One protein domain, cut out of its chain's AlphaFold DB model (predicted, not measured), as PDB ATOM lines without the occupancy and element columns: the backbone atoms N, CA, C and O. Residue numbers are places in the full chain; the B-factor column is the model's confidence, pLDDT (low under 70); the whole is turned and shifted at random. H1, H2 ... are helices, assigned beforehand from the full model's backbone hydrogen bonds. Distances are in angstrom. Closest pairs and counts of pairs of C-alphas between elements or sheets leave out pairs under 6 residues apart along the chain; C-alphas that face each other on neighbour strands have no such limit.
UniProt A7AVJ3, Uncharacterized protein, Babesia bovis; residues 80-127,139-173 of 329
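This is residues 80 to 127 and 139 to 173 of the 329 residues of an uncharacterized protein of Babesia bovis (UniProt A7AVJ3). One long straight helix, H4, is met near its middle by the first part of a shorter helix, H3, which slants away from it, while residues 80 to 107, with H1 and H2, stick out as a long arm. The arm touches neither H3 nor H4, and both ends of H4 also stand free. The printed part has 83 residues with four named helices, H1 to H4 in chain order, and no named strand; its class is all helix. It is extended, with a radius of gyration of the C-alphas of 20.6 A, and flat, with spans of 67 by 41 by 22 A.

H1, residues 80 to 95, begins at C-alpha 80 at (38.663, 47.989, 65.643) and is 22.8 A long. H2, residues 97 to 104, is 11.3 A long. H3, residues 110 to 124, begins at C-alpha 110 at (15.494, 35.269, 27.173) and is 21.1 A long. H4, residues 139 to 172, is 48.4 A long and ends at C-alpha 172 at (7.516, 22.810, 47.903).

H1 and H2 are close but not clearly touching, the closest C-alphas being those of Arg 93 and Ser 99, 6.9 A apart. They run the same way at a steep tilt of 61 degrees. H2 and H3 are apart, and H1 is apart from H3 and H4. H3 touches H4, which meets it with residues 149 to 157 alone; the closest C-alphas, of Pro 110 and Val 153, are 5.4 A apart. They run opposite ways at a steep tilt of 55 degrees. Every O i to N i+4 pair is within hydrogen-bond range in H1 and H4, against 3 of 4 in H2 and 10 of 11 in H3.

The two C-alphas farthest apart, of His 80 and Gly 140, are 68.7 A apart. Residues 128 to 138 are not printed, and C-alphas 127 and 139 are 19.0 A apart across this cut. The links H1 to H2 and H2 to H3 are tight. The mean pLDDT of the printed part is 79.8, and residues 97 to 107 and 125 to 127 are under 70.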
ATOM      1  N   HIS A  80      40.092  48.056  65.376       81.19
ATOM      2  CA  HIS A  80      38.663  47.989  65.643       81.19
ATOM      3  C   HIS A  80      37.871  48.961  64.760       81.19
ATOM      4  O   HIS A  80      36.974  48.526  64.040       81.19
ATOM      5  N   GLU A  81      38.268  50.234  64.713       79.88
ATOM      6  CA  GLU A  81      37.621  51.255  63.875       79.88
ATOM      7  C   GLU A  81      37.728  50.911  62.387       79.88
ATOM      8  O   GLU A  81      36.767  51.044  61.634       79.88
ATOM      9  N   ARG A  82      38.871  50.368  61.951       81.19
ATOM     10  CA  ARG A  82      39.040  49.881  60.577       81.19
ATOM     11  C   ARG A  82      38.050  48.765  60.233       81.19
ATOM     12  O   ARG A  82      37.511  48.746  59.125       81.19
ATOM     13  N   GLN A  83      37.811  47.837  61.160       82.19
ATOM     14  CA  GLN A  83      36.848  46.754  60.970       82.19
ATOM     15  C   GLN A  83      35.410  47.288  60.906       82.19
ATOM     16  O   GLN A  83      34.615  46.811  60.095       82.19
ATOM     17  N   GLU A  84      35.073  48.283  61.725       81.50
ATOM     18  CA  GLU A  84      33.765  48.942  61.689       81.50
ATOM     19  C   GLU A  84      33.544  49.719  60.390       81.50
ATOM     20  O   GLU A  84      32.511  49.546  59.744       81.50
ATOM     21  N   LEU A  85      34.542  50.471  59.926       82.06
ATOM     22  CA  LEU A  85      34.487  51.175  58.643       82.06
ATOM     23  C   LEU A  85      34.301  50.213  57.469       82.06
ATOM     24  O   LEU A  85      33.493  50.467  56.577       82.06
ATOM     25  N   GLN A  86      34.988  49.070  57.489       83.00
ATOM     26  CA  GLN A  86      34.811  48.040  56.470       83.00
ATOM     27  C   GLN A  86      33.389  47.451  56.485       83.00
ATOM     28  O   GLN A  86      32.823  47.177  55.423       83.00
ATOM     29  N   ARG A  87      32.787  47.276  57.671       81.12
ATOM     30  CA  ARG A  87      31.385  46.839  57.804       81.12
ATOM     31  C   ARG A  87      30.416  47.880  57.251       81.12
ATOM     32  O   ARG A  87      29.507  47.511  56.509       81.12
ATOM     33  N   LEU A  88      30.618  49.157  57.569       80.94
ATOM     34  CA  LEU A  88      29.779  50.253  57.083       80.94
ATOM     35  C   LEU A  88      29.879  50.414  55.563       80.94
ATOM     36  O   LEU A  88      28.855  50.545  54.894       80.94
ATOM     37  N   GLU A  89      31.079  50.310  54.990       81.12
ATOM     38  CA  GLU A  89      31.270  50.333  53.538       81.12
ATOM     39  C   GLU A  89      30.564  49.151  52.856       81.12
ATOM     40  O   GLU A  89      29.893  49.323  51.835       81.12
ATOM     41  N   ALA A  90      30.672  47.946  53.425       77.38
ATOM     42  CA  ALA A  90      29.959  46.779  52.918       77.38
ATOM     43  C   ALA A  90      28.436  46.989  52.960       77.38
ATOM     44  O   ALA A  90      27.747  46.682  51.987       77.38
ATOM     45  N   HIS A  91      27.918  47.570  54.044       78.88
ATOM     46  CA  HIS A  91      26.501  47.893  54.179       78.88
ATOM     47  C   HIS A  91      26.051  48.941  53.146       78.88
ATOM     48  O   HIS A  91      25.045  48.741  52.467       78.88
ATOM     49  N   ALA A  92      26.842  49.999  52.937       78.25
ATOM     50  CA  ALA A  92      26.576  51.040  51.947       78.25
ATOM     51  C   ALA A  92      26.532  50.486  50.508       78.25
ATOM     52  O   ALA A  92      25.630  50.815  49.733       78.25
ATOM     53  N   ARG A  93      27.454  49.576  50.156       72.88
ATOM     54  CA  ARG A  93      27.474  48.884  48.850       72.88
ATOM     55  C   ARG A  93      26.271  47.965  48.637       72.88
ATOM     56  O   ARG A  93      25.854  47.747  47.498       72.88
ATOM     57  N   LEU A  94      25.725  47.397  49.713       70.06
ATOM     58  CA  LEU A  94      24.516  46.575  49.662       70.06
ATOM     59  C   LEU A  94      23.248  47.425  49.500       70.06
ATOM     60  O   LEU A  94      22.311  46.964  48.844       70.06
ATOM     61  N   SER A  95      23.238  48.639  50.060       73.00
ATOM     62  CA  SER A  95      22.137  49.606  49.954       73.00
ATOM     63  C   SER A  95      22.158  50.466  48.687       73.00
ATOM     64  O   SER A  95      21.162  51.125  48.400       73.00
ATOM     65  N   ASP A  96      23.258  50.480  47.923       73.94
ATOM     66  CA  ASP A  96      23.352  51.263  46.685       73.94
ATOM     67  C   ASP A  96      22.297  50.784  45.661       73.94
ATOM     68  O   ASP A  96      22.328  49.618  45.233       73.94
ATOM     69  N   PRO A  97      21.368  51.653  45.215       66.88
ATOM     70  CA  PRO A  97      20.349  51.292  44.234       66.88
ATOM     71  C   PRO A  97      20.948  50.775  42.918       66.88
ATOM     72  O   PRO A  97      20.341  49.926  42.263       66.88
ATOM     73  N   ARG A  98      22.163  51.200  42.539       68.62
ATOM     74  CA  ARG A  98      22.854  50.695  41.338       68.62
ATOM     75  C   ARG A  98      23.311  49.243  41.496       68.62
ATOM     76  O   ARG A  98      23.216  48.461  40.550       68.62
ATOM     77  N   SER A  99      23.747  48.856  42.695       65.31
ATOM     78  CA  SER A  99      24.081  47.470  43.049       65.31
ATOM     79  C   SER A  99      22.833  46.579  43.019       65.31
ATOM     80  O   SER A  99      22.853  45.481  42.463       65.31
ATOM     81  N   ILE A 100      21.702  47.090  43.515       63.00
ATOM     82  CA  ILE A 100      20.403  46.400  43.491       63.00
ATOM     83  C   ILE A 100      19.886  46.218  42.055       63.00
ATOM     84  O   ILE A 100      19.413  45.137  41.707       63.00
ATOM     85  N   LEU A 101      20.041  47.223  41.188       58.97
ATOM     86  CA  LEU A 101      19.703  47.119  39.763       58.97
ATOM     87  C   LEU A 101      20.578  46.086  39.033       58.97
ATOM     88  O   LEU A 101      20.084  45.353  38.175       58.97
ATOM     89  N   ASN A 102      21.847  45.943  39.425       60.16
ATOM     90  CA  ASN A 102      22.729  44.903  38.895       60.16
ATOM     91  C   ASN A 102      22.363  43.486  39.375       60.16
ATOM     92  O   ASN A 102      22.622  42.534  38.644       60.16
ATOM     93  N   LYS A 103      21.683  43.310  40.521       61.44
ATOM     94  CA  LYS A 103      21.144  41.993  40.933       61.44
ATOM     95  C   LYS A 103      20.103  41.465  39.939       61.44
ATOM     96  O   LYS A 103      20.001  40.259  39.740       61.44
ATOM     97  N   ASN A 104      19.372  42.356  39.262       55.28
ATOM     98  CA  ASN A 104      18.435  41.971  38.204       55.28
ATOM     99  C   ASN A 104      19.129  41.610  36.883       55.28
ATOM    100  O   ASN A 104      18.537  40.883  36.098       55.28
ATOM    101  N   ARG A 105      20.390  42.015  36.657       57.75
ATOM    102  CA  ARG A 105      21.179  41.559  35.494       57.75
ATOM    103  C   ARG A 105      21.598  40.089  35.579       57.75
ATOM    104  O   ARG A 105      22.008  39.542  34.562       57.75
ATOM    105  N   GLY A 106      21.519  39.482  36.766       59.66
ATOM    106  CA  GLY A 106      21.722  38.045  36.972       59.66
ATOM    107  C   GLY A 106      20.467  37.203  36.722       59.66
ATOM    108  O   GLY A 106      20.542  35.980  36.768       59.66
ATOM    109  N   LYS A 107      19.307  37.830  36.469       68.50
ATOM    110  CA  LYS A 107      18.130  37.108  35.984       68.50
ATOM    111  C   LYS A 107      18.320  36.856  34.494       68.50
ATOM    112  O   LYS A 107      18.694  37.758  33.750       68.50
ATOM    113  N   VAL A 108      18.088  35.615  34.088       73.44
ATOM    114  CA  VAL A 108      18.185  35.198  32.691       73.44
ATOM    115  C   VAL A 108      17.086  35.903  31.892       73.44
ATOM    116  O   VAL A 108      15.901  35.617  32.072       73.44
ATOM    117  N   ASP A 109      17.482  36.852  31.042       84.12
ATOM    118  CA  ASP A 109      16.593  37.547  30.110       84.12
ATOM    119  C   ASP A 109      16.601  36.810  28.757       84.12
ATOM    120  O   ASP A 109      17.604  36.888  28.038       84.12
ATOM    121  N   PRO A 110      15.492  36.161  28.337       87.12
ATOM    122  CA  PRO A 110      15.494  35.269  27.173       87.12
ATOM    123  C   PRO A 110      15.931  35.934  25.867       87.12
ATOM    124  O   PRO A 110      16.618  35.333  25.052       87.12
ATOM    125  N   ARG A 111      15.549  37.201  25.667       88.38
ATOM    126  CA  ARG A 111      15.906  37.973  24.465       88.38
ATOM    127  C   ARG A 111      17.384  38.348  24.425       88.38
ATOM    128  O   ARG A 111      17.990  38.356  23.358       88.38
ATOM    129  N   ARG A 112      17.966  38.678  25.581       85.88
ATOM    130  CA  ARG A 112      19.377  39.068  25.685       85.88
ATOM    131  C   ARG A 112      20.285  37.861  25.474       85.88
ATOM    132  O   ARG A 112      21.298  37.977  24.794       85.88
ATOM    133  N   GLU A 113      19.900  36.725  26.039       85.88
ATOM    134  CA  GLU A 113      20.618  35.466  25.879       85.88
ATOM    135  C   GLU A 113      20.484  34.920  24.452       85.88
ATOM    136  O   GLU A 113      21.502  34.591  23.853       85.88
ATOM    137  N   ALA A 114      19.293  34.977  23.843       88.69
ATOM    138  CA  ALA A 114      19.106  34.623  22.432       88.69
ATOM    139  C   ALA A 114      20.005  35.446  21.500       88.69
ATOM    140  O   ALA A 114      20.682  34.887  20.643       88.69
ATOM    141  N   LYS A 115      20.092  36.765  21.719       88.94
ATOM    142  CA  LYS A 115      20.993  37.639  20.950       88.94
ATOM    143  C   LYS A 115      22.469  37.283  21.159       88.94
ATOM    144  O   LYS A 115      23.260  37.374  20.227       88.94
ATOM    145  N   SER A 116      22.846  36.876  22.372       86.81
ATOM    146  CA  SER A 116      24.202  36.401  22.662       86.81
ATOM    147  C   SER A 116      24.501  35.056  21.997       86.81
ATOM    148  O   SER A 116      25.632  34.857  21.570       86.81
ATOM    149  N   MET A 117      23.527  34.145  21.927       85.25
ATOM    150  CA  MET A 117      23.677  32.836  21.287       85.25
ATOM    151  C   MET A 117      23.762  32.959  19.768       85.25
ATOM    152  O   MET A 117      24.684  32.408  19.178       85.25
ATOM    153  N   LEU A 118      22.862  33.725  19.143       85.44
ATOM    154  CA  LEU A 118      22.931  34.001  17.705       85.44
ATOM    155  C   LEU A 118      24.240  34.699  17.349       85.44
ATOM    156  O   LEU A 118      24.987  34.196  16.527       85.44
ATOM    157  N   GLY A 119      24.629  35.738  18.095       83.81
ATOM    158  CA  GLY A 119      25.913  36.404  17.875       83.81
ATOM    159  C   GLY A 119      27.154  35.542  18.162       83.81
ATOM    160  O   GLY A 119      28.266  35.992  17.893       83.81
ATOM    161  N   GLN A 120      27.014  34.350  18.752       84.12
ATOM    162  CA  GLN A 120      28.080  33.342  18.836       84.12
ATOM    163  C   GLN A 120      28.039  32.381  17.643       84.12
ATOM    164  O   GLN A 120      29.100  32.033  17.137       84.12
ATOM    165  N   LEU A 121      26.844  31.996  17.185       79.69
ATOM    166  CA  LEU A 121      26.640  31.183  15.983       79.69
ATOM    167  C   LEU A 121      27.104  31.927  14.724       79.69
ATOM    168  O   LEU A 121      27.905  31.390  13.972       79.69
ATOM    169  N   ASP A 122      26.759  33.207  14.584       79.06
ATOM    170  CA  ASP A 122      27.171  34.050  13.451       79.06
ATOM    171  C   ASP A 122      28.699  34.236  13.376       79.06
ATOM    172  O   ASP A 122      29.272  34.470  12.317       79.06
ATOM    173  N   LYS A 123      29.397  34.125  14.515       78.44
ATOM    174  CA  LYS A 123      30.869  34.166  14.566       78.44
ATOM    175  C   LYS A 123      31.515  32.841  14.173       78.44
ATOM    176  O   LYS A 123      32.690  32.843  13.819       78.44
ATOM    177  N   LEU A 124      30.786  31.734  14.301       72.75
ATOM    178  CA  LEU A 124      31.242  30.392  13.942       72.75
ATOM    179  C   LEU A 124      30.955  30.082  12.470       72.75
ATOM    180  O   LEU A 124      31.803  29.481  11.818       72.75
ATOM    181  N   ASP A 125      29.816  30.542  11.951       68.69
ATOM    182  CA  ASP A 125      29.387  30.294  10.569       68.69
ATOM    183  C   ASP A 125      30.049  31.240   9.542       68.69
ATOM    184  O   ASP A 125      29.959  31.009   8.337       68.69
ATOM    185  N   GLY A 126      30.798  32.251  10.001       60.94
ATOM    186  CA  GLY A 126      31.451  33.242   9.140       60.94
ATOM    187  C   GLY A 126      30.460  34.270   8.566       60.94
ATOM    188  O   GLY A 126      29.249  34.067   8.627       60.94
ATOM    189  N   PRO A 127      30.941  35.419   8.051       59.09
ATOM    190  CA  PRO A 127      30.051  36.445   7.516       59.09
ATOM    191  C   PRO A 127      29.227  35.878   6.347       59.09
ATOM    192  O   PRO A 127      29.795  35.168   5.509       59.09
ATOM    193  N   ILE A 139      13.197  41.024   2.403       73.69
ATOM    194  CA  ILE A 139      12.022  40.871   3.277       73.69
ATOM    195  C   ILE A 139      11.930  39.421   3.771       73.69
ATOM    196  O   ILE A 139      11.692  39.181   4.958       73.69
ATOM    197  N   GLY A 140      12.174  38.454   2.881       73.81
ATOM    198  CA  GLY A 140      12.219  37.033   3.223       73.81
ATOM    199  C   GLY A 140      13.357  36.700   4.191       73.81
ATOM    200  O   GLY A 140      13.137  36.015   5.191       73.81
ATOM    201  N   ALA A 141      14.555  37.236   3.949       76.19
ATOM    202  CA  ALA A 141      15.721  37.055   4.806       76.19
ATOM    203  C   ALA A 141      15.506  37.629   6.217       76.19
ATOM    204  O   ALA A 141      15.760  36.935   7.204       76.19
ATOM    205  N   ALA A 142      14.954  38.843   6.325       78.00
ATOM    206  CA  ALA A 142      14.625  39.456   7.612       78.00
ATOM    207  C   ALA A 142      13.571  38.642   8.386       78.00
ATOM    208  O   ALA A 142      13.714  38.416   9.590       78.00
ATOM    209  N   MET A 143      12.548  38.132   7.693       81.38
ATOM    210  CA  MET A 143      11.527  37.273   8.298       81.38
ATOM    211  C   MET A 143      12.116  35.933   8.774       81.38
ATOM    212  O   MET A 143      11.742  35.423   9.831       81.38
ATOM    213  N   MET A 144      13.067  35.354   8.033       80.06
ATOM    214  CA  MET A 144      13.782  34.147   8.458       80.06
ATOM    215  C   MET A 144      14.665  34.392   9.688       80.06
ATOM    216  O   MET A 144      14.710  33.539  10.575       80.06
ATOM    217  N   GLU A 145      15.341  35.537   9.770       81.50
ATOM    218  CA  GLU A 145      16.167  35.908  10.923       81.50
ATOM    219  C   GLU A 145      15.316  36.131  12.184       81.50
ATOM    220  O   GLU A 145      15.643  35.613  13.255       81.50
ATOM    221  N   GLU A 146      14.174  36.814  12.051       86.44
ATOM    222  CA  GLU A 146      13.225  37.008  13.152       86.44
ATOM    223  C   GLU A 146      12.643  35.674  13.637       86.44
ATOM    224  O   GLU A 146      12.626  35.410  14.841       86.44
ATOM    225  N   ASN A 147      12.275  34.774  12.717       88.56
ATOM    226  CA  ASN A 147      11.808  33.429  13.063       88.56
ATOM    227  C   ASN A 147      12.877  32.615  13.809       88.56
ATOM    228  O   ASN A 147      12.569  31.957  14.806       88.56
ATOM    229  N   ARG A 148      14.143  32.681  13.369       86.25
ATOM    230  CA  ARG A 148      15.274  32.032  14.059       86.25
ATOM    231  C   ARG A 148      15.468  32.610  15.460       86.25
ATOM    232  O   ARG A 148      15.657  31.859  16.420       86.25
ATOM    233  N   PHE A 149      15.387  33.931  15.606       90.44
ATOM    234  CA  PHE A 149      15.480  34.592  16.905       90.44
ATOM    235  C   PHE A 149      14.346  34.180  17.844       90.44
ATOM    236  O   PHE A 149      14.606  33.800  18.991       90.44
ATOM    237  N   ASP A 150      13.104  34.190  17.370       90.50
ATOM    238  CA  ASP A 150      11.938  33.824  18.171       90.50
ATOM    239  C   ASP A 150      11.915  32.338  18.546       90.50
ATOM    240  O   ASP A 150      11.479  31.983  19.652       90.50
ATOM    241  N   GLU A 151      12.460  31.463  17.700       92.50
ATOM    242  CA  GLU A 151      12.673  30.056  18.034       92.50
ATOM    243  C   GLU A 151      13.667  29.904  19.196       92.50
ATOM    244  O   GLU A 151      13.366  29.237  20.194       92.50
ATOM    245  N   VAL A 152      14.827  30.565  19.120       91.06
ATOM    246  CA  VAL A 152      15.847  30.531  20.181       91.06
ATOM    247  C   VAL A 152      15.290  31.112  21.484       91.06
ATOM    248  O   VAL A 152      15.422  30.501  22.548       91.06
ATOM    249  N   VAL A 153      14.580  32.241  21.417       93.31
ATOM    250  CA  VAL A 153      13.886  32.830  22.573       93.31
ATOM    251  C   VAL A 153      12.867  31.851  23.165       93.31
ATOM    252  O   VAL A 153      12.749  31.748  24.391       93.31
ATOM    253  N   SER A 154      12.128  31.122  22.328       91.19
ATOM    254  CA  SER A 154      11.136  30.141  22.774       91.19
ATOM    255  C   SER A 154      11.777  28.950  23.483       91.19
ATOM    256  O   SER A 154      11.284  28.547  24.542       91.19
ATOM    257  N   ARG A 155      12.909  28.447  22.974       91.81
ATOM    258  CA  ARG A 155      13.702  27.390  23.624       91.81
ATOM    259  C   ARG A 155      14.208  27.835  24.998       91.81
ATOM    260  O   ARG A 155      13.972  27.139  25.984       91.81
ATOM    261  N   ILE A 156      14.784  29.036  25.100       91.31
ATOM    262  CA  ILE A 156      15.267  29.591  26.377       91.31
ATOM    263  C   ILE A 156      14.109  29.780  27.369       91.31
ATOM    264  O   ILE A 156      14.203  29.411  28.539       91.31
ATOM    265  N   ARG A 157      12.956  30.293  26.916       92.31
ATOM    266  CA  ARG A 157      11.757  30.394  27.769       92.31
ATOM    267  C   ARG A 157      11.287  29.025  28.257       92.31
ATOM    268  O   ARG A 157      10.849  28.926  29.402       92.31
ATOM    269  N   ALA A 158      11.336  27.994  27.413       94.06
ATOM    270  CA  ALA A 158      10.975  26.633  27.799       94.06
ATOM    271  C   ALA A 158      11.931  26.081  28.866       94.06
ATOM    272  O   ALA A 158      11.455  25.573  29.881       94.06
ATOM    273  N   GLN A 159      13.239  26.288  28.703       92.69
ATOM    274  CA  GLN A 159      14.254  25.907  29.688       92.69
ATOM    275  C   GLN A 159      14.055  26.626  31.034       92.69
ATOM    276  O   GLN A 159      14.019  26.003  32.093       92.69
ATOM    277  N   ILE A 160      13.804  27.937  31.018       89.88
ATOM    278  CA  ILE A 160      13.517  28.691  32.248       89.88
ATOM    279  C   ILE A 160      12.258  28.153  32.941       89.88
ATOM    280  O   ILE A 160      12.175  28.134  34.171       89.88
ATOM    281  N   ARG A 161      11.237  27.739  32.178       90.75
ATOM    282  CA  ARG A 161      10.029  27.131  32.754       90.75
ATOM    283  C   ARG A 161      10.338  25.779  33.394       90.75
ATOM    284  O   ARG A 161       9.842  25.557  34.498       90.75
ATOM    285  N   SER A 162      11.134  24.911  32.764       90.06
ATOM    286  CA  SER A 162      11.504  23.613  33.348       90.06
ATOM    287  C   SER A 162      12.320  23.784  34.628       90.06
ATOM    288  O   SER A 162      11.953  23.223  35.657       90.06
ATOM    289  N   GLU A 163      13.324  24.663  34.628       88.12
ATOM    290  CA  GLU A 163      14.132  24.962  35.818       88.12
ATOM    291  C   GLU A 163      13.286  25.557  36.955       88.12
ATOM    292  O   GLU A 163      13.419  25.180  38.120       88.12
ATOM    293  N   LYS A 164      12.349  26.467  36.644       89.56
ATOM    294  CA  LYS A 164      11.402  27.000  37.641       89.56
ATOM    295  C   LYS A 164      10.491  25.915  38.207       89.56
ATOM    296  O   LYS A 164      10.179  25.959  39.398       89.56
ATOM    297  N   GLN A 165      10.045  24.965  37.386       89.75
ATOM    298  CA  GLN A 165       9.247  23.834  37.857       89.75
ATOM    299  C   GLN A 165      10.063  22.931  38.787       89.75
ATOM    300  O   GLN A 165       9.559  22.559  39.845       89.75
ATOM    301  N   GLU A 166      11.314  22.620  38.447       86.62
ATOM    302  CA  GLU A 166      12.221  21.833  39.293       86.62
ATOM    303  C   GLU A 166      12.517  22.532  40.621       86.62
ATOM    304  O   GLU A 166      12.290  21.961  41.688       86.62
ATOM    305  N   ASN A 167      12.881  23.812  40.581       83.56
ATOM    306  CA  ASN A 167      13.100  24.614  41.784       83.56
ATOM    307  C   ASN A 167      11.827  24.748  42.627       83.56
ATOM    308  O   ASN A 167      11.878  24.705  43.855       83.56
ATOM    309  N   SER A 168      10.654  24.859  41.991       83.19
ATOM    310  CA  SER A 168       9.385  24.849  42.716       83.19
ATOM    311  C   SER A 168       9.122  23.503  43.387       83.19
ATOM    312  O   SER A 168       8.568  23.519  44.483       83.19
ATOM    313  N   LYS A 169       9.482  22.369  42.770       83.69
ATOM    314  CA  LYS A 169       9.368  21.042  43.400       83.69
ATOM    315  C   LYS A 169      10.266  20.949  44.632       83.69
ATOM    316  O   LYS A 169       9.799  20.485  45.665       83.69
ATOM    317  N   ILE A 170      11.501  21.447  44.545       74.81
ATOM    318  CA  ILE A 170      12.450  21.478  45.671       74.81
ATOM    319  C   ILE A 170      11.908  22.355  46.808       74.81
ATOM    320  O   ILE A 170      11.827  21.905  47.946       74.81
ATOM    321  N   ASN A 171      11.457  23.575  46.503       74.38
ATOM    322  CA  ASN A 171      10.960  24.515  47.515       74.38
ATOM    323  C   ASN A 171       9.630  24.084  48.148       74.38
ATOM    324  O   ASN A 171       9.356  24.426  49.295       74.38
ATOM    325  N   LYS A 172       8.783  23.365  47.400       78.38
ATOM    326  CA  LYS A 172       7.516  22.810  47.903       78.38
ATOM    327  C   LYS A 172       7.692  21.460  48.600       78.38
ATOM    328  O   LYS A 172       6.719  20.957  49.162       78.38
ATOM    329  N   ALA A 173       8.876  20.849  48.553       72.50
ATOM    330  CA  ALA A 173       9.120  19.601  49.260       72.50
ATOM    331  C   ALA A 173       8.965  19.830  50.771       72.50
ATOM    332  O   ALA A 173       9.528  20.762  51.338       72.50
TER     333      ALA A 173